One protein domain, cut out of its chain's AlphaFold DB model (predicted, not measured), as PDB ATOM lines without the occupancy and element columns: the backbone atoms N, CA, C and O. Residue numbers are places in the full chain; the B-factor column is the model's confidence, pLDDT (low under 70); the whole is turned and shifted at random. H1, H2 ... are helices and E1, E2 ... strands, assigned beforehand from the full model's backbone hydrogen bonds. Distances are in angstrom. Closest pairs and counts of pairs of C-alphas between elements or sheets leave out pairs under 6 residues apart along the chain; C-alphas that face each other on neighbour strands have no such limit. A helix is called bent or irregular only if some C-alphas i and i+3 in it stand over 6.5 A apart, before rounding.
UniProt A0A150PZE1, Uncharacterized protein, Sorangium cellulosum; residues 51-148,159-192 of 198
ATOM      1  N   SER A  51      21.283  28.700 -14.331       86.62
ATOM      2  CA  SER A  51      20.964  27.287 -14.565       86.62
ATOM      3  C   SER A  51      19.858  26.865 -13.597       86.62
ATOM      4  O   SER A  51      20.050  26.956 -12.382       86.62
ATOM      5  N   LEU A  52      18.724  26.396 -14.129       89.00
ATOM      6  CA  LEU A  52      17.569  25.996 -13.324       89.00
ATOM      7  C   LEU A  52      17.927  24.884 -12.330       89.00
ATOM      8  O   LEU A  52      17.717  25.069 -11.138       89.00
ATOM      9  N   GLY A  53      18.553  23.785 -12.768       91.56
ATOM     10  CA  GLY A  53      18.989  22.710 -11.861       91.56
ATOM     11  C   GLY A  53      19.894  23.192 -10.713       91.56
ATOM     12  O   GLY A  53      19.707  22.796  -9.558       91.56
ATOM     13  N   ARG A  54      20.828  24.114 -10.993       91.81
ATOM     14  CA  ARG A  54      21.688  24.723  -9.963       91.81
ATOM     15  C   ARG A  54      20.889  25.599  -8.999       91.81
ATOM     16  O   ARG A  54      21.097  25.518  -7.791       91.81
ATOM     17  N   ALA A  55      19.995  26.435  -9.522       92.62
ATOM     18  CA  ALA A  55      19.160  27.316  -8.716       92.62
ATOM     19  C   ALA A  55      18.180  26.527  -7.837       92.62
ATOM     20  O   ALA A  55      18.067  26.817  -6.649       92.62
ATOM     21  N   PHE A  56      17.559  25.486  -8.394       94.56
ATOM     22  CA  PHE A  56      16.689  24.553  -7.687       94.56
ATOM     23  C   PHE A  56      17.427  23.897  -6.525       94.56
ATOM     24  O   PHE A  56      16.989  24.003  -5.387       94.56
ATOM     25  N   THR A  57      18.606  23.322  -6.782       95.31
ATOM     26  CA  THR A  57      19.417  22.678  -5.735       95.31
ATOM     27  C   THR A  57      19.768  23.649  -4.604       95.31
ATOM     28  O   THR A  57      19.618  23.317  -3.432       95.31
ATOM     29  N   ARG A  58      20.178  24.877  -4.944       94.12
ATOM     30  CA  ARG A  58      20.504  25.925  -3.966       94.12
ATOM     31  C   ARG A  58      19.302  26.360  -3.121       94.12
ATOM     32  O   ARG A  58      19.488  26.766  -1.978       94.12
ATOM     33  N   ALA A  59      18.097  26.330  -3.681       94.31
ATOM     34  CA  ALA A  59      16.884  26.783  -3.007       94.31
ATOM     35  C   ALA A  59      16.274  25.725  -2.066       94.31
ATOM     36  O   ALA A  59      15.451  26.082  -1.226       94.31
ATOM     37  N   ILE A  60      16.700  24.458  -2.147       95.44
ATOM     38  CA  ILE A  60      16.159  23.373  -1.311       95.44
ATOM     39  C   ILE A  60      16.343  23.631   0.192       95.44
ATOM     40  O   ILE A  60      15.331  23.565   0.896       95.44
ATOM     41  N   PRO A  61      17.552  23.942   0.719       94.19
ATOM     42  CA  PRO A  61      17.724  24.118   2.160       94.19
ATOM     43  C   PRO A  61      16.789  25.181   2.764       94.19
ATOM     44  O   PRO A  61      16.016  24.829   3.656       94.19
ATOM     45  N   PRO A  62      16.733  26.435   2.260       92.56
ATOM     46  CA  PRO A  62      15.812  27.425   2.819       92.56
ATOM     47  C   PRO A  62      14.331  27.096   2.565       92.56
ATOM     48  O   PRO A  62      13.491  27.477   3.377       92.56
ATOM     49  N   ALA A  63      13.984  26.368   1.494       91.75
ATOM     50  CA  ALA A  63      12.602  25.953   1.230       91.75
ATOM     51  C   ALA A  63      12.098  24.873   2.204       91.75
ATOM     52  O   ALA A  63      10.914  24.855   2.555       91.75
ATOM     53  N   CYS A  64      12.979  23.957   2.613       91.75
ATOM     54  CA  CYS A  64      12.591  22.711   3.277       91.75
ATOM     55  C   CYS A  64      12.968  22.641   4.755       91.75
ATOM     56  O   CYS A  64      12.332  21.882   5.481       91.75
ATOM     57  N   GLN A  65      13.935  23.437   5.227       88.19
ATOM     58  CA  GLN A  65      14.404  23.371   6.619       88.19
ATOM     59  C   GLN A  65      13.275  23.515   7.653       88.19
ATOM     60  O   GLN A  65      13.318  22.885   8.704       88.19
ATOM     61  N   ALA A  66      12.242  24.300   7.336       85.00
ATOM     62  CA  ALA A  66      11.092  24.551   8.203       85.00
ATOM     63  C   ALA A  66       9.849  23.712   7.839       85.00
ATOM     64  O   ALA A  66       8.750  24.018   8.301       85.00
ATOM     65  N   ASP A  67       9.960  22.711   6.959       89.38
ATOM     66  CA  ASP A  67       8.838  21.826   6.634       89.38
ATOM     67  C   ASP A  67       8.748  20.669   7.652       89.38
ATOM     68  O   ASP A  67       9.598  19.778   7.641       89.38
ATOM     69  N   PRO A  68       7.705  20.631   8.507       88.06
ATOM     70  CA  PRO A  68       7.589  19.624   9.561       88.06
ATOM     71  C   PRO A  68       7.348  18.206   9.029       88.06
ATOM     72  O   PRO A  68       7.517  17.244   9.777       88.06
ATOM     73  N   SER A  69       6.968  18.040   7.756       91.06
ATOM     74  CA  SER A  69       6.747  16.706   7.186       91.06
ATOM     75  C   SER A  69       8.015  15.849   7.160       91.06
ATOM     76  O   SER A  69       7.918  14.629   7.269       91.06
ATOM     77  N   TRP A  70       9.203  16.461   7.113       91.56
ATOM     78  CA  TRP A  70      10.476  15.738   7.176       91.56
ATOM     79  C   TRP A  70      10.750  15.119   8.549       91.56
ATOM     80  O   TRP A  70      11.370  14.060   8.630       91.56
ATOM     81  N   ALA A  71      10.254  15.729   9.629       88.25
ATOM     82  CA  ALA A  71      10.455  15.239  10.992       88.25
ATOM     83  C   ALA A  71       9.657  13.956  11.292       88.25
ATOM     84  O   ALA A  71      10.027  13.184  12.177       88.25
ATOM     85  N   THR A  72       8.578  13.694  10.552       90.06
ATOM     86  CA  THR A  72       7.741  12.498  10.749       90.06
ATOM     87  C   THR A  72       8.212  11.274   9.965       90.06
ATOM     88  O   THR A  72       7.691  10.182  10.170       90.06
ATOM     89  N   LEU A  73       9.171  11.438   9.055       92.38
ATOM     90  CA  LEU A  73       9.636  10.359   8.190       92.38
ATOM     91  C   LEU A  73      10.675   9.468   8.899       92.38
ATOM     92  O   LEU A  73      11.467   9.971   9.704       92.38
ATOM     93  N   PRO A  74      10.697   8.155   8.597       93.19
ATOM     94  CA  PRO A  74      11.709   7.243   9.120       93.19
ATOM     95  C   PRO A  74      13.099   7.560   8.552       93.19
ATOM     96  O   PRO A  74      13.235   8.147   7.477       93.19
ATOM     97  N   LEU A  75      14.144   7.136   9.268       93.69
ATOM     98  CA  LEU A  75      15.513   7.184   8.754       93.69
ATOM     99  C   LEU A  75      15.661   6.275   7.523       93.69
ATOM    100  O   LEU A  75      14.996   5.246   7.410       93.69
ATOM    101  N   GLY A  76      16.570   6.640   6.620       94.31
ATOM    102  CA  GLY A  76      16.813   5.931   5.366       94.31
ATOM    103  C   GLY A  76      16.237   6.658   4.152       94.31
ATOM    104  O   GLY A  76      16.181   7.886   4.113       94.31
ATOM    105  N   SER A  77      15.873   5.902   3.115       94.19
ATOM    106  CA  SER A  77      15.343   6.471   1.872       94.19
ATOM    107  C   SER A  77      13.968   7.099   2.102       94.19
ATOM    108  O   SER A  77      13.032   6.422   2.520       94.19
ATOM    109  N   ALA A  78      13.837   8.379   1.763       92.75
ATOM    110  CA  ALA A  78      12.580   9.122   1.768       92.75
ATOM    111  C   ALA A  78      11.955   9.193   0.360       92.75
ATOM    112  O   ALA A  78      11.125  10.053   0.080       92.75
ATOM    113  N   GLY A  79      12.336   8.293  -0.545       92.62
ATOM    114  CA  GLY A  79      11.725   8.166  -1.865       92.62
ATOM    115  C   GLY A  79      12.384   9.004  -2.960       92.62
ATOM    116  O   GLY A  79      13.423   9.646  -2.776       92.62
ATOM    117  N   LYS A  80      11.773   8.926  -4.143       94.00
ATOM    118  CA  LYS A  80      12.280   9.464  -5.403       94.00
ATOM    119  C   LYS A  80      11.118   9.943  -6.271       94.00
ATOM    120  O   LYS A  80      10.072   9.305  -6.290       94.00
ATOM    121  N   ALA A  81      11.311  11.041  -6.991       94.19
ATOM    122  CA  ALA A  81      10.306  11.646  -7.855       94.19
ATOM    123  C   ALA A  81      10.936  12.269  -9.100       94.19
ATOM    124  O   ALA A  81      12.076  12.729  -9.055       94.19
ATOM    125  N   ARG A  82      10.178  12.336 -10.194       95.06
ATOM    126  CA  ARG A  82      10.519  13.157 -11.359       95.06
ATOM    127  C   ARG A  82       9.563  14.329 -11.446       95.06
ATOM    128  O   ARG A  82       8.368  14.183 -11.213       95.06
ATOM    129  N   ILE A  83      10.111  15.496 -11.742       95.00
ATOM    130  CA  ILE A  83       9.390  16.758 -11.810       95.00
ATOM    131  C   ILE A  83       9.745  17.405 -13.137       95.00
ATOM    132  O   ILE A  83      10.921  17.618 -13.426       95.00
ATOM    133  N   VAL A  84       8.737  17.734 -13.931       95.38
ATOM    134  CA  VAL A  84       8.898  18.508 -15.158       95.38
ATOM    135  C   VAL A  84       8.593  19.958 -14.836       95.38
ATOM    136  O   VAL A  84       7.535  20.255 -14.281       95.38
ATOM    137  N   ILE A  85       9.523  20.845 -15.177       94.69
ATOM    138  CA  ILE A  85       9.386  22.293 -15.030       94.69
ATOM    139  C   ILE A  85       9.356  22.900 -16.429       94.69
ATOM    140  O   ILE A  85      10.270  22.668 -17.224       94.69
ATOM    141  N   ASP A  86       8.307  23.657 -16.722       93.81
ATOM    142  CA  ASP A  86       8.143  24.390 -17.972       93.81
ATOM    143  C   ASP A  86       8.651  25.828 -17.779       93.81
ATOM    144  O   ASP A  86       8.290  26.500 -16.809       93.81
ATOM    145  N   ILE A  87       9.501  26.279 -18.698       91.62
ATOM    146  CA  ILE A  87      10.064  27.630 -18.754       91.62
ATOM    147  C   ILE A  87       9.470  28.345 -19.972       91.62
ATOM    148  O   ILE A  87       9.434  27.761 -21.058       91.62
ATOM    149  N   ASP A  88       8.992  29.575 -19.787       90.81
ATOM    150  CA  ASP A  88       8.469  30.413 -20.873       90.81
ATOM    151  C   ASP A  88       9.584  31.094 -21.689       90.81
ATOM    152  O   ASP A  88      10.774  30.988 -21.385       90.81
ATOM    153  N   ASP A  89       9.199  31.813 -22.743       87.56
ATOM    154  CA  ASP A  89      10.130  32.546 -23.607       87.56
ATOM    155  C   ASP A  89      10.861  33.693 -22.888       87.56
ATOM    156  O   ASP A  89      11.908  34.141 -23.350       87.56
ATOM    157  N   ALA A  90      10.344  34.152 -21.743       87.06
ATOM    158  CA  ALA A  90      10.977  35.154 -20.890       87.06
ATOM    159  C   ALA A  90      11.920  34.535 -19.839       87.06
ATOM    160  O   ALA A  90      12.586  35.264 -19.102       87.06
ATOM    161  N   GLY A  91      12.022  33.203 -19.778       88.38
ATOM    162  CA  GLY A  91      12.869  32.482 -18.832       88.38
ATOM    163  C   GLY A  91      12.249  32.301 -17.452       88.38
ATOM    164  O   GLY A  91      12.956  31.916 -16.519       88.38
ATOM    165  N   HIS A  92      10.959  32.576 -17.287       91.44
ATOM    166  CA  HIS A  92      10.250  32.351 -16.035       91.44
ATOM    167  C   HIS A  92       9.682  30.938 -15.975       91.44
ATOM    168  O   HIS A  92       9.406  30.299 -16.989       91.44
ATOM    169  N   ILE A  93       9.487  30.442 -14.755       92.81
ATOM    170  CA  ILE A  93       8.807  29.165 -14.538       92.81
ATOM    171  C   ILE A  93       7.313  29.364 -14.814       92.81
ATOM    172  O   ILE A  93       6.623  30.002 -14.022       92.81
ATOM    173  N   ALA A  94       6.819  28.797 -15.914       92.62
ATOM    174  CA  ALA A  94       5.415  28.880 -16.311       92.62
ATOM    175  C   ALA A  94       4.547  27.866 -15.554       92.62
ATOM    176  O   ALA A  94       3.447  28.177 -15.096       92.62
ATOM    177  N   SER A  95       5.044  26.637 -15.408       93.19
ATOM    178  CA  SER A  95       4.345  25.559 -14.712       93.19
ATOM    179  C   SER A  95       5.301  24.471 -14.241       93.19
ATOM    180  O   SER A  95       6.460  24.402 -14.648       93.19
ATOM    181  N   TRP A  96       4.804  23.589 -13.375       94.56
ATOM    182  CA  TRP A  96       5.488  22.351 -13.030       94.56
ATOM    183  C   TRP A  96       4.484  21.235 -12.759       94.56
ATOM    184  O   TRP A  96       3.346  21.493 -12.366       94.56
ATOM    185  N   ARG A  97       4.916  19.990 -12.953       94.25
ATOM    186  CA  ARG A  97       4.117  18.793 -12.662       94.25
ATOM    187  C   ARG A  97       5.011  17.598 -12.327       94.25
ATOM    188  O   ARG A  97       6.130  17.531 -12.841       94.25
ATOM    189  N   PRO A  98       4.556  16.652 -11.493       92.94
ATOM    190  CA  PRO A  98       5.222  15.362 -11.384       92.94
ATOM    191  C   PRO A  98       5.144  14.585 -12.705       92.94
ATOM    192  O   PRO A  98       4.201  14.737 -13.477       92.94
ATOM    193  N   GLU A  99       6.145  13.750 -12.953       91.25
ATOM    194  CA  GLU A  99       6.190  12.796 -14.062       91.25
ATOM    195  C   GLU A  99       6.260  11.372 -13.496       91.25
ATOM    196  O   GLU A  99       7.116  11.082 -12.657       91.25
ATOM    197  N   GLY A 100       5.371  10.489 -13.959       81.12
ATOM    198  CA  GLY A 100       5.245   9.106 -13.483       81.12
ATOM    199  C   GLY A 100       3.866   8.800 -12.893       81.12
ATOM    200  O   GLY A 100       2.959   9.626 -12.965       81.12
ATOM    201  N   GLU A 101       3.716   7.595 -12.341       61.84
ATOM    202  CA  GLU A 101       2.458   7.115 -11.755       61.84
ATOM    203  C   GLU A 101       2.199   7.773 -10.384       61.84
ATOM    204  O   GLU A 101       3.104   7.901  -9.555       61.84
ATOM    205  N   GLU A 102       0.966   8.241 -10.171       68.12
ATOM    206  CA  GLU A 102       0.500   8.830  -8.912       68.12
ATOM    207  C   GLU A 102       0.311   7.765  -7.812       68.12
ATOM    208  O   GLU A 102      -0.005   6.618  -8.123       68.12
ATOM    209  N   PRO A 103       0.419   8.126  -6.515       69.12
ATOM    210  CA  PRO A 103       0.621   9.474  -5.989       69.12
ATOM    211  C   PRO A 103       2.085   9.796  -5.653       69.12
ATOM    212  O   PRO A 103       2.803   9.028  -5.009       69.12
ATOM    213  N   LEU A 104       2.502  11.013  -6.011       81.44
ATOM    214  CA  LEU A 104       3.761  11.596  -5.556       81.44
ATOM    215  C   LEU A 104       3.796  11.651  -4.022       81.44
ATOM    216  O   LEU A 104       2.867  12.157  -3.386       81.44
ATOM    217  N   ALA A 105       4.905  11.212  -3.422       88.12
ATOM    218  CA  ALA A 105       5.092  11.322  -1.981       88.12
ATOM    219  C   ALA A 105       4.957  12.789  -1.522       88.12
ATOM    220  O   ALA A 105       5.646  13.681  -2.027       88.12
ATOM    221  N   ARG A 106       4.058  13.042  -0.561       90.69
ATOM    222  CA  ARG A 106       3.616  14.395  -0.172       90.69
ATOM    223  C   ARG A 106       4.771  15.344   0.160       90.69
ATOM    224  O   ARG A 106       4.733  16.504  -0.238       90.69
ATOM    225  N   HIS A 107       5.798  14.870   0.863       93.06
ATOM    226  CA  HIS A 107       6.972  15.670   1.231       93.06
ATOM    227  C   HIS A 107       7.833  16.055   0.020       93.06
ATOM    228  O   HIS A 107       8.325  17.179  -0.033       93.06
ATOM    229  N   LEU A 108       7.956  15.191  -0.996       94.19
ATOM    230  CA  LEU A 108       8.639  15.530  -2.254       94.19
ATOM    231  C   LEU A 108       7.823  16.529  -3.084       94.19
ATOM    232  O   LEU A 108       8.393  17.451  -3.668       94.19
ATOM    233  N   GLY A 109       6.493  16.404  -3.080       93.88
ATOM    234  CA  GLY A 109       5.600  17.403  -3.675       93.88
ATOM    235  C   GLY A 109       5.694  18.766  -2.988       93.88
ATOM    236  O   GLY A 109       5.799  19.795  -3.659       93.88
ATOM    237  N   ASN A 110       5.727  18.786  -1.653       94.19
ATOM    238  CA  ASN A 110       5.921  20.007  -0.872       94.19
ATOM    239  C   ASN A 110       7.292  20.640  -1.131       94.19
ATOM    240  O   ASN A 110       7.363  21.855  -1.316       94.19
ATOM    241  N   LEU A 111       8.357  19.832  -1.197       95.38
ATOM    242  CA  LEU A 111       9.699  20.288  -1.562       95.38
ATOM    243  C   LEU A 111       9.689  20.976  -2.921       95.38
ATOM    244  O   LEU A 111      10.164  22.107  -3.025       95.38
ATOM    245  N   ALA A 112       9.119  20.333  -3.943       94.62
ATOM    246  CA  ALA A 112       9.033  20.896  -5.286       94.62
ATOM    247  C   ALA A 112       8.282  22.232  -5.272       94.62
ATOM    248  O   ALA A 112       8.819  23.253  -5.699       94.62
ATOM    249  N   LYS A 113       7.082  22.245  -4.681       94.75
ATOM    250  CA  LYS A 113       6.222  23.430  -4.587       94.75
ATOM    251  C   LYS A 113       6.923  24.607  -3.903       94.75
ATOM    252  O   LYS A 113       6.902  25.717  -4.428       94.75
ATOM    253  N   ARG A 114       7.539  24.381  -2.738       95.06
ATOM    254  CA  ARG A 114       8.216  25.428  -1.952       95.06
ATOM    255  C   ARG A 114       9.480  25.929  -2.644       95.06
ATOM    256  O   ARG A 114       9.712  27.133  -2.688       95.06
ATOM    257  N   THR A 115      10.266  25.020  -3.221       95.00
ATOM    258  CA  THR A 115      11.489  25.373  -3.954       95.00
ATOM    259  C   THR A 115      11.148  26.225  -5.175       95.00
ATOM    260  O   THR A 115      11.756  27.270  -5.376       95.00
ATOM    261  N   ILE A 116      10.128  25.841  -5.949       94.12
ATOM    262  CA  ILE A 116       9.673  26.600  -7.122       94.12
ATOM    263  C   ILE A 116       9.115  27.967  -6.718       94.12
ATOM    264  O   ILE A 116       9.425  28.957  -7.374       94.12
ATOM    265  N   ALA A 117       8.373  28.058  -5.611       93.12
ATOM    266  CA  ALA A 117       7.889  29.340  -5.101       93.12
ATOM    267  C   ALA A 117       9.037  30.316  -4.776       93.12
ATOM    268  O   ALA A 117       8.942  31.494  -5.111       93.12
ATOM    269  N   LEU A 118      10.152  29.835  -4.205       91.81
ATOM    270  CA  LEU A 118      11.347  30.666  -3.972       91.81
ATOM    271  C   LEU A 118      12.060  31.088  -5.265       91.81
ATOM    272  O   LEU A 118      12.782  32.083  -5.275       91.81
ATOM    273  N   LEU A 119      11.884  30.332  -6.347       91.69
ATOM    274  CA  LEU A 119      12.460  30.635  -7.654       91.69
ATOM    275  C   LEU A 119      11.571  31.541  -8.515       91.69
ATOM    276  O   LEU A 119      12.047  31.997  -9.550       91.69
ATOM    277  N   GLY A 120      10.326  31.815  -8.111       81.50
ATOM    278  CA  GLY A 120       9.301  32.445  -8.955       81.50
ATOM    279  C   GLY A 120       9.644  33.831  -9.512       81.50
ATOM    280  O   GLY A 120       9.055  34.238 -10.505       81.50
ATOM    281  N   SER A 121      10.611  34.546  -8.928       77.81
ATOM    282  CA  SER A 121      11.100  35.840  -9.433       77.81
ATOM    283  C   SER A 121      12.398  35.738 -10.249       77.81
ATOM    284  O   SER A 121      13.044  36.751 -10.513       77.81
ATOM    285  N   GLY A 122      12.869  34.524 -10.536       83.06
ATOM    286  CA  GLY A 122      14.127  34.277 -11.231       83.06
ATOM    287  C   GLY A 122      13.947  34.094 -12.735       83.06
ATOM    288  O   GLY A 122      12.943  33.559 -13.190       83.06
ATOM    289  N   THR A 123      14.980  34.473 -13.486       85.69
ATOM    290  CA  THR A 123      15.107  34.186 -14.917       85.69
ATOM    291  C   THR A 123      16.089  33.034 -15.123       85.69
ATOM    292  O   THR A 123      17.227  33.060 -14.630       85.69
ATOM    293  N   PHE A 124      15.652  32.016 -15.854       85.06
ATOM    294  CA  PHE A 124      16.361  30.764 -16.057       85.06
ATOM    295  C   PHE A 124      16.521  30.460 -17.540       85.06
ATOM    296  O   PHE A 124      15.684  30.819 -18.363       85.06
ATOM    297  N   ALA A 125      17.587  29.736 -17.864       77.31
ATOM    298  CA  ALA A 125      17.724  29.110 -19.166       77.31
ATOM    299  C   ALA A 125      17.722  27.596 -19.042       77.31
ATOM    300  O   ALA A 125      18.363  27.011 -18.161       77.31
ATOM    301  N   VAL A 126      17.034  26.977 -19.994       71.38
ATOM    302  CA  VAL A 126      16.998  25.528 -20.184       71.38
ATOM    303  C   VAL A 126      18.280  25.053 -20.891       71.38
ATOM    304  O   VAL A 126      18.773  23.968 -20.589       71.38
ATOM    305  N   ALA A 127      18.892  25.893 -21.739       67.25
ATOM    306  CA  ALA A 127      20.177  25.650 -22.411       67.25
ATOM    307  C   ALA A 127      21.237  26.714 -22.066       67.25
ATOM    308  O   ALA A 127      20.921  27.833 -21.674       67.25
ATOM    309  N   ARG A 128      22.532  26.387 -22.185       64.75
ATOM    310  CA  ARG A 128      23.604  27.348 -21.870       64.75
ATOM    311  C   ARG A 128      23.523  28.579 -22.779       64.75
ATOM    312  O   ARG A 128      23.627  28.451 -23.991       64.75
ATOM    313  N   GLY A 129      23.455  29.758 -22.161       60.72
ATOM    314  CA  GLY A 129      23.756  31.038 -22.807       60.72
ATOM    315  C   GLY A 129      22.573  31.793 -23.415       60.72
ATOM    316  O   GLY A 129      22.781  32.925 -23.837       60.72
ATOM    317  N   ALA A 130      21.359  31.234 -23.425       68.19
ATOM    318  CA  ALA A 130      20.184  31.928 -23.952       68.19
ATOM    319  C   ALA A 130      18.920  31.601 -23.152       68.19
ATOM    320  O   ALA A 130      18.657  30.440 -22.842       68.19
ATOM    321  N   VAL A 131      18.139  32.637 -22.843       76.69
ATOM    322  CA  VAL A 131      16.772  32.486 -22.346       76.69
ATOM    323  C   VAL A 131      15.917  31.988 -23.506       76.69
ATOM    324  O   VAL A 131      15.824  32.649 -24.536       76.69
ATOM    325  N   THR A 132      15.363  30.791 -23.363       78.25
ATOM    326  CA  THR A 132      14.493  30.159 -24.355       78.25
ATOM    327  C   THR A 132      13.387  29.409 -23.637       78.25
ATOM    328  O   THR A 132      13.618  28.856 -22.556       78.25
ATOM    329  N   ALA A 133      12.205  29.341 -24.252       87.12
ATOM    330  CA  ALA A 133      11.167  28.448 -23.773       87.12
ATOM    331  C   ALA A 133      11.635  26.990 -23.841       87.12
ATOM    332  O   ALA A 133      12.394  26.574 -24.727       87.12
ATOM    333  N   GLY A 134      11.154  26.180 -22.906       90.50
ATOM    334  CA  GLY A 134      11.476  24.766 -22.889       90.50
ATOM    335  C   GLY A 134      11.009  24.048 -21.639       90.50
ATOM    336  O   GLY A 134      10.274  24.579 -20.813       90.50
ATOM    337  N   LYS A 135      11.436  22.797 -21.515       93.19
ATOM    338  CA  LYS A 135      11.109  21.920 -20.394       93.19
ATOM    339  C   LYS A 135      12.390  21.345 -19.820       93.19
ATOM    340  O   LYS A 135      13.275  20.915 -20.561       93.19
ATOM    341  N   GLN A 136      12.486  21.300 -18.500       92.50
ATOM    342  CA  GLN A 136      13.551  20.581 -17.815       92.50
ATOM    343  C   GLN A 136      12.941  19.584 -16.838       92.50
ATOM    344  O   GLN A 136      12.176  19.955 -15.948       92.50
ATOM    345  N   THR A 137      13.301  18.316 -17.006       95.12
ATOM    346  CA  THR A 137      12.926  17.250 -16.083       95.12
ATOM    347  C   THR A 137      14.037  17.073 -15.058       95.12
ATOM    348  O   THR A 137      15.197  16.816 -15.404       95.12
ATOM    349  N   LEU A 138      13.666  17.203 -13.789       95.19
ATOM    350  CA  LEU A 138      14.515  16.973 -12.633       95.19
ATOM    351  C   LEU A 138      14.077  15.693 -11.935       95.19
ATOM    352  O   LEU A 138      12.910  15.519 -11.599       95.19
ATOM    353  N   GLU A 139      15.023  14.810 -11.676       95.94
ATOM    354  CA  GLU A 139      14.835  13.680 -10.786       95.94
ATOM    355  C   GLU A 139      15.353  14.052  -9.397       95.94
ATOM    356  O   GLU A 139      16.484  14.508  -9.252       95.94
ATOM    357  N   VAL A 140      14.515  13.885  -8.380       95.94
ATOM    358  CA  VAL A 140      14.799  14.254  -6.994       95.94
ATOM    359  C   VAL A 140      14.694  13.013  -6.123       95.94
ATOM    360  O   VAL A 140      13.697  12.297  -6.187       95.94
ATOM    361  N   SER A 141      15.694  12.762  -5.287       95.56
ATOM    362  CA  SER A 141      15.649  11.728  -4.252       95.56
ATOM    363  C   SER A 141      16.093  12.287  -2.911       95.56
ATOM    364  O   SER A 141      16.892  13.219  -2.857       95.56
ATOM    365  N   ALA A 142      15.562  11.725  -1.826       95.56
ATOM    366  CA  ALA A 142      15.872  12.171  -0.475       95.56
ATOM    367  C   ALA A 142      16.272  11.001   0.429       95.56
ATOM    368  O   ALA A 142      15.731   9.899   0.320       95.56
ATOM    369  N   VAL A 143      17.205  11.254   1.343       95.44
ATOM    370  CA  VAL A 143      17.649  10.321   2.382       95.44
ATOM    371  C   VAL A 143      17.704  11.061   3.713       95.44
ATOM    372  O   VAL A 143      18.232  12.168   3.786       95.44
ATOM    373  N   ILE A 144      17.185  10.443   4.769       94.31
ATOM    374  CA  ILE A 144      17.187  10.986   6.128       94.31
ATOM    375  C   ILE A 144      18.186  10.200   6.964       94.31
ATOM    376  O   ILE A 144      18.158   8.970   6.995       94.31
ATOM    377  N   ARG A 145      19.074  10.914   7.650       91.94
ATOM    378  CA  ARG A 145      20.087  10.342   8.535       91.94
ATOM    379  C   ARG A 145      19.931  10.913   9.938       91.94
ATOM    380  O   ARG A 145      19.503  12.058  10.102       91.94
ATOM    381  N   ALA A 146      20.289  10.118  10.940       88.75
ATOM    382  CA  ALA A 146      20.585  10.669  12.254       88.75
ATOM    383  C   ALA A 146      21.784  11.619  12.108       88.75
ATOM    384  O   ALA A 146      22.727  11.308  11.374       88.75
ATOM    385  N   GLY A 147      21.720  12.796  12.722       73.81
ATOM    386  CA  GLY A 147      22.901  13.640  12.879       73.81
ATOM    387  C   GLY A 147      23.747  13.141  14.039       73.81
ATOM    388  O   GLY A 147      23.315  12.288  14.813       73.81
ATOM    389  N   ALA A 148      24.974  13.643  14.119       65.12
ATOM    390  CA  ALA A 148      25.884  13.278  15.190       65.12
ATOM    391  C   ALA A 148      25.322  13.756  16.541       65.12
ATOM    392  O   ALA A 148      25.118  14.953  16.748       65.12
ATOM    393  N   LEU A 159      29.415  22.669   1.877       60.47
ATOM    394  CA  LEU A 159      28.341  23.547   1.422       60.47
ATOM    395  C   LEU A 159      26.964  22.871   1.553       60.47
ATOM    396  O   LEU A 159      26.758  21.785   1.007       60.47
ATOM    397  N   ALA A 160      25.989  23.554   2.172       82.88
ATOM    398  CA  ALA A 160      24.594  23.088   2.271       82.88
ATOM    399  C   ALA A 160      23.982  22.700   0.910       82.88
ATOM    400  O   ALA A 160      22.913  22.098   0.839       82.88
ATOM    401  N   TRP A 161      24.646  23.065  -0.187       91.81
ATOM    402  CA  TRP A 161      24.375  22.566  -1.517       91.81
ATOM    403  C   TRP A 161      25.629  22.589  -2.410       91.81
ATOM    404  O   TRP A 161      26.480  23.470  -2.305       91.81
ATOM    405  N   ARG A 162      25.701  21.673  -3.374       92.81
ATOM    406  CA  ARG A 162      26.673  21.653  -4.479       92.81
ATOM    407  C   ARG A 162      25.953  21.272  -5.765       92.81
ATOM    408  O   ARG A 162      24.997  20.508  -5.727       92.81
ATOM    409  N   PHE A 163      26.407  21.784  -6.906       90.56
ATOM    410  CA  PHE A 163      25.880  21.389  -8.212       90.56
ATOM    411  C   PHE A 163      27.000  21.282  -9.246       90.56
ATOM    412  O   PHE A 163      27.708  22.260  -9.480       90.56
ATOM    413  N   GLU A 164      27.137  20.119  -9.875       90.56
ATOM    414  CA  GLU A 164      28.188  19.814 -10.845       90.56
ATOM    415  C   GLU A 164      27.711  18.752 -11.844       90.56
ATOM    416  O   GLU A 164      26.990  17.829 -11.476       90.56
ATOM    417  N   GLY A 165      28.070  18.886 -13.125       87.44
ATOM    418  CA  GLY A 165      27.763  17.862 -14.137       87.44
ATOM    419  C   GLY A 165      26.269  17.546 -14.320       87.44
ATOM    420  O   GLY A 165      25.923  16.428 -14.683       87.44
ATOM    421  N   GLY A 166      25.369  18.495 -14.030       90.12
ATOM    422  CA  GLY A 166      23.917  18.263 -14.075       90.12
ATOM    423  C   GLY A 166      23.342  17.593 -12.821       90.12
ATOM    424  O   GLY A 166      22.140  17.338 -12.772       90.12
ATOM    425  N   ARG A 167      24.174  17.349 -11.804       94.69
ATOM    426  CA  ARG A 167      23.791  16.757 -10.524       94.69
ATOM    427  C   ARG A 167      23.958  17.756  -9.388       94.69
ATOM    428  O   ARG A 167      25.020  18.341  -9.197       94.69
ATOM    429  N   GLY A 168      22.900  17.923  -8.613       94.19
ATOM    430  CA  GLY A 168      22.845  18.687  -7.385       94.19
ATOM    431  C   GLY A 168      22.802  17.799  -6.153       94.19
ATOM    432  O   GLY A 168      22.183  16.738  -6.157       94.19
ATOM    433  N   LYS A 169      23.425  18.264  -5.079       95.50
ATOM    434  CA  LYS A 169      23.253  17.744  -3.728       95.50
ATOM    435  C   LYS A 169      22.902  18.916  -2.827       95.50
ATOM    436  O   LYS A 169      23.545  19.954  -2.937       95.50
ATOM    437  N   ALA A 170      21.910  18.763  -1.966       94.94
ATOM    438  CA  ALA A 170      21.546  19.728  -0.940       94.94
ATOM    439  C   ALA A 170      21.340  19.004   0.390       94.94
ATOM    440  O   ALA A 170      20.868  17.869   0.408       94.94
ATOM    441  N   SER A 171      21.683  19.646   1.495       92.88
ATOM    442  CA  SER A 171      21.481  19.119   2.839       92.88
ATOM    443  C   SER A 171      20.894  20.185   3.753       92.88
ATOM    444  O   SER A 171      21.176  21.377   3.620       92.88
ATOM    445  N   PHE A 172      20.041  19.759   4.677       91.75
ATOM    446  CA  PHE A 172      19.499  20.626   5.716       91.75
ATOM    447  C   PHE A 172      19.237  19.837   6.995       91.75
ATOM    448  O   PHE A 172      18.884  18.655   6.963       91.75
ATOM    449  N   ALA A 173      19.426  20.503   8.130       90.12
ATOM    450  CA  ALA A 173      19.115  19.943   9.433       90.12
ATOM    451  C   ALA A 173      17.607  20.023   9.714       90.12
ATOM    452  O   ALA A 173      16.891  20.876   9.180       90.12
ATOM    453  N   GLN A 174      17.129  19.126  10.565       86.88
ATOM    454  CA  GLN A 174      15.781  19.129  11.118       86.88
ATOM    455  C   GLN A 174      15.844  19.226  12.644       86.88
ATOM    456  O   GLN A 174      16.817  18.760  13.250       86.88
ATOM    457  N   PRO A 175      14.804  19.789  13.287       78.12
ATOM    458  CA  PRO A 175      14.647  19.694  14.733       78.12
ATOM    459  C   PRO A 175      14.783  18.236  15.204       78.12
ATOM    460  O   PRO A 175      14.272  17.321  14.557       78.12
ATOM    461  N   GLY A 176      15.493  18.015  16.311       78.38
ATOM    462  CA  GLY A 176      15.817  16.665  16.792       78.38
ATOM    463  C   GLY A 176      17.069  16.051  16.156       78.38
ATOM    464  O   GLY A 176      17.203  14.832  16.135       78.38
ATOM    465  N   GLY A 177      17.962  16.880  15.605       84.25
ATOM    466  CA  GLY A 177      19.311  16.471  15.208       84.25
ATOM    467  C   GLY A 177      19.386  15.641  13.931       84.25
ATOM    468  O   GLY A 177      20.434  15.089  13.645       84.25
ATOM    469  N   ARG A 178      18.317  15.522  13.138       88.75
ATOM    470  CA  ARG A 178      18.341  14.749  11.882       88.75
ATOM    471  C   ARG A 178      18.880  15.590  10.732       88.75
ATOM    472  O   ARG A 178      18.691  16.803  10.703       88.75
ATOM    473  N   VAL A 179      19.479  14.935   9.744       92.00
ATOM    474  CA  VAL A 179      19.927  15.575   8.502       92.00
ATOM    475  C   VAL A 179      19.181  14.959   7.328       92.00
ATOM    476  O   VAL A 179      19.152  13.738   7.169       92.00
ATOM    477  N   VAL A 180      18.586  15.810   6.498       93.19
ATOM    478  CA  VAL A 180      17.986  15.412   5.224       93.19
ATOM    479  C   VAL A 180      18.966  15.747   4.114       93.19
ATOM    480  O   VAL A 180      19.431  16.880   4.000       93.19
ATOM    481  N   GLU A 181      19.277  14.755   3.291       95.12
ATOM    482  CA  GLU A 181      20.090  14.885   2.090       95.12
ATOM    483  C   GLU A 181      19.189  14.714   0.869       95.12
ATOM    484  O   GLU A 181      18.499  13.704   0.738       95.12
ATOM    485  N   VAL A 182      19.200  15.694  -0.029       96.31
ATOM    486  CA  VAL A 182      18.440  15.687  -1.277       96.31
ATOM    487  C   VAL A 182      19.405  15.690  -2.450       96.31
ATOM    488  O   VAL A 182      20.304  16.527  -2.535       96.31
ATOM    489  N   VAL A 183      19.210  14.764  -3.382       96.69
ATOM    490  CA  VAL A 183      19.941  14.709  -4.646       96.69
ATOM    491  C   VAL A 183      18.998  15.126  -5.761       96.69
ATOM    492  O   VAL A 183      17.878  14.632  -5.852       96.69
ATOM    493  N   VAL A 184      19.464  16.034  -6.613       96.19
ATOM    494  CA  VAL A 184      18.764  16.509  -7.807       96.19
ATOM    495  C   VAL A 184      19.575  16.087  -9.021       96.19
ATOM    496  O   VAL A 184      20.783  16.285  -9.052       96.19
ATOM    497  N   GLN A 185      18.942  15.541 -10.044       95.94
ATOM    498  CA  GLN A 185      19.591  15.204 -11.304       95.94
ATOM    499  C   GLN A 185      18.783  15.797 -12.450       95.94
ATOM    500  O   GLN A 185      17.588  15.544 -12.570       95.94
ATOM    501  N   VAL A 186      19.433  16.564 -13.322       93.56
ATOM    502  CA  VAL A 186      18.841  16.942 -14.608       93.56
ATOM    503  C   VAL A 186      18.841  15.691 -15.483       93.56
ATOM    504  O   VAL A 186      19.913  15.185 -15.819       93.56
ATOM    505  N   VAL A 187      17.654  15.167 -15.802       94.19
ATOM    506  CA  VAL A 187      17.504  13.930 -16.593       94.19
ATOM    507  C   VAL A 187      17.137  14.201 -18.044       94.19
ATOM    508  O   VAL A 187      17.519  13.440 -18.927       94.19
ATOM    509  N   ARG A 188      16.418  15.294 -18.305       92.44
ATOM    510  CA  ARG A 188      16.014  15.690 -19.654       92.44
ATOM    511  C   ARG A 188      15.928  17.204 -19.743       92.44
ATOM    512  O   ARG A 188      15.440  17.858 -18.823       92.44
ATOM    513  N   THR A 189      16.377  17.733 -20.871       90.56
ATOM    514  CA  THR A 189      16.261  19.143 -21.234       90.56
ATOM    515  C   THR A 189      15.704  19.201 -22.645       90.56
ATOM    516  O   THR A 189      16.274  18.608 -23.560       90.56
ATOM    517  N   GLU A 190      14.604  19.915 -22.822       90.00
ATOM    518  CA  GLU A 190      13.957  20.137 -24.107       90.00
ATOM    519  C   GLU A 190      13.884  21.635 -24.348       90.00
ATOM    520  O   GLU A 190      13.313  22.364 -23.544       90.00
ATOM    521  N   VAL A 191      14.457  22.099 -25.451       86.12
ATOM    522  CA  VAL A 191      14.325  23.494 -25.873       86.12
ATOM    523  C   VAL A 191      13.202  23.558 -26.894       86.12
ATOM    524  O   VAL A 191      13.182  22.758 -27.834       86.12
ATOM    525  N   ALA A 192      12.265  24.489 -26.718       78.94
ATOM    526  CA  ALA A 192      11.279  24.772 -27.746       78.94
ATOM    527  C   ALA A 192      12.037  25.238 -28.996       78.94
ATOM    528  O   ALA A 192      12.806  26.199 -28.955       78.94
TER     529      ALA A 192
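This is residues 51 to 148 and 159 to 192 of the 198 residues of an uncharacterized protein of Sorangium cellulosum (UniProt A0A150PZE1). A twisted sheet of six strands curls round one helix, H1, which packs in its hollow over E4, E5 and E6. A second helix, H3, covers the E2 and E1 side of the same face and touches H1 at a steep angle, while the short H2 only grazes the sheet. The 132 printed residues hold three named helices and six named strands, in the order H1 H2 E1 E2 H3 E3 E4 E5 E6. The sheet runs E2 E1 E3 E6 E5 E4, antiparallel throughout, and the class is mixed, helices and strands. The whole is compact, with a radius of gyration of the C-alphas of 14.5 A and spans of 45 by 33 by 25 A.

In the sheet, E6 is residues 178 to 191, 39.0 A long, and ends at C-alpha 191 (14.325, 23.494, -25.873). E3 is residues 134 to 146, 38.9 A; E1 is residues 76 to 87, 33.1 A; E5 is residues 167 to 174, 23.2 A. The edge strands are E2, residues 93 to 99, and E4, residues 161 to 164. H3 is residues 106 to 119, 19.9 A long. H1 is residues 52 to 64, 17.6 A, from C-alpha 52 at (17.569, 25.996, -13.324); it is irregular, but only just, with C-alphas 58 and 61 7.0 A apart. H2 is residues 68 to 72.

E3 and E6 are antiparallel at 165 degrees, with N 141 and O 183 2.9 A apart, within hydrogen-bond range. E1 is antiparallel to E3, with N 83 and O 138 at 2.8 A. E1 and E2 form a hairpin, with N 86 and O 95 at 2.9 A. E4, E5 and E6 form a meander, each strand the antiparallel neighbour of the one before; N 182 and O 170 are 2.8 A apart, and N 169 and O 162 2.8 A. E2, H3 and E3 make a split strand-helix-strand unit, two strands running the same way with E1 between them, and its crossover is left-handed. H1 and H3 lie on the same face of the sheet, making two layers, helices over a sheet. H1 and E5 come closest at the C-alphas of Pro 61 and Phe 172, 5.3 A. H3 and E1 come closest at those of Ala 81 and Leu 108, 7.0 A. H1 and H3 touch, closest at the C-alphas of Ala 63 and Thr 115, 5.3 A, at a steep tilt of 66 degrees, opposite ways. H2 grazes the sheet with residues 68 to 71 and is close to H3 but not clearly touching, the closest C-alphas, Ser 69 and His 107, 6.0 A apart. Every O i to N i+4 pair is within hydrogen-bond range in H3, 7 of 9 in H1 and 0 of 1 in H2, where 2 of 2 O i to N i+3 pairs are.

The C-alphas farthest apart, Ala 148 and Ala 192, are 46.8 A apart. Residues 149 to 158 are not printed, and C-alphas 148 and 159 are 17.4 A apart across the cut. The link from H3 to E3, residues 120 to 133, is long. The mean pLDDT of the printed part is 89.0, and residues 101 to 103, 127 to 130, 148 and 159 are under 70.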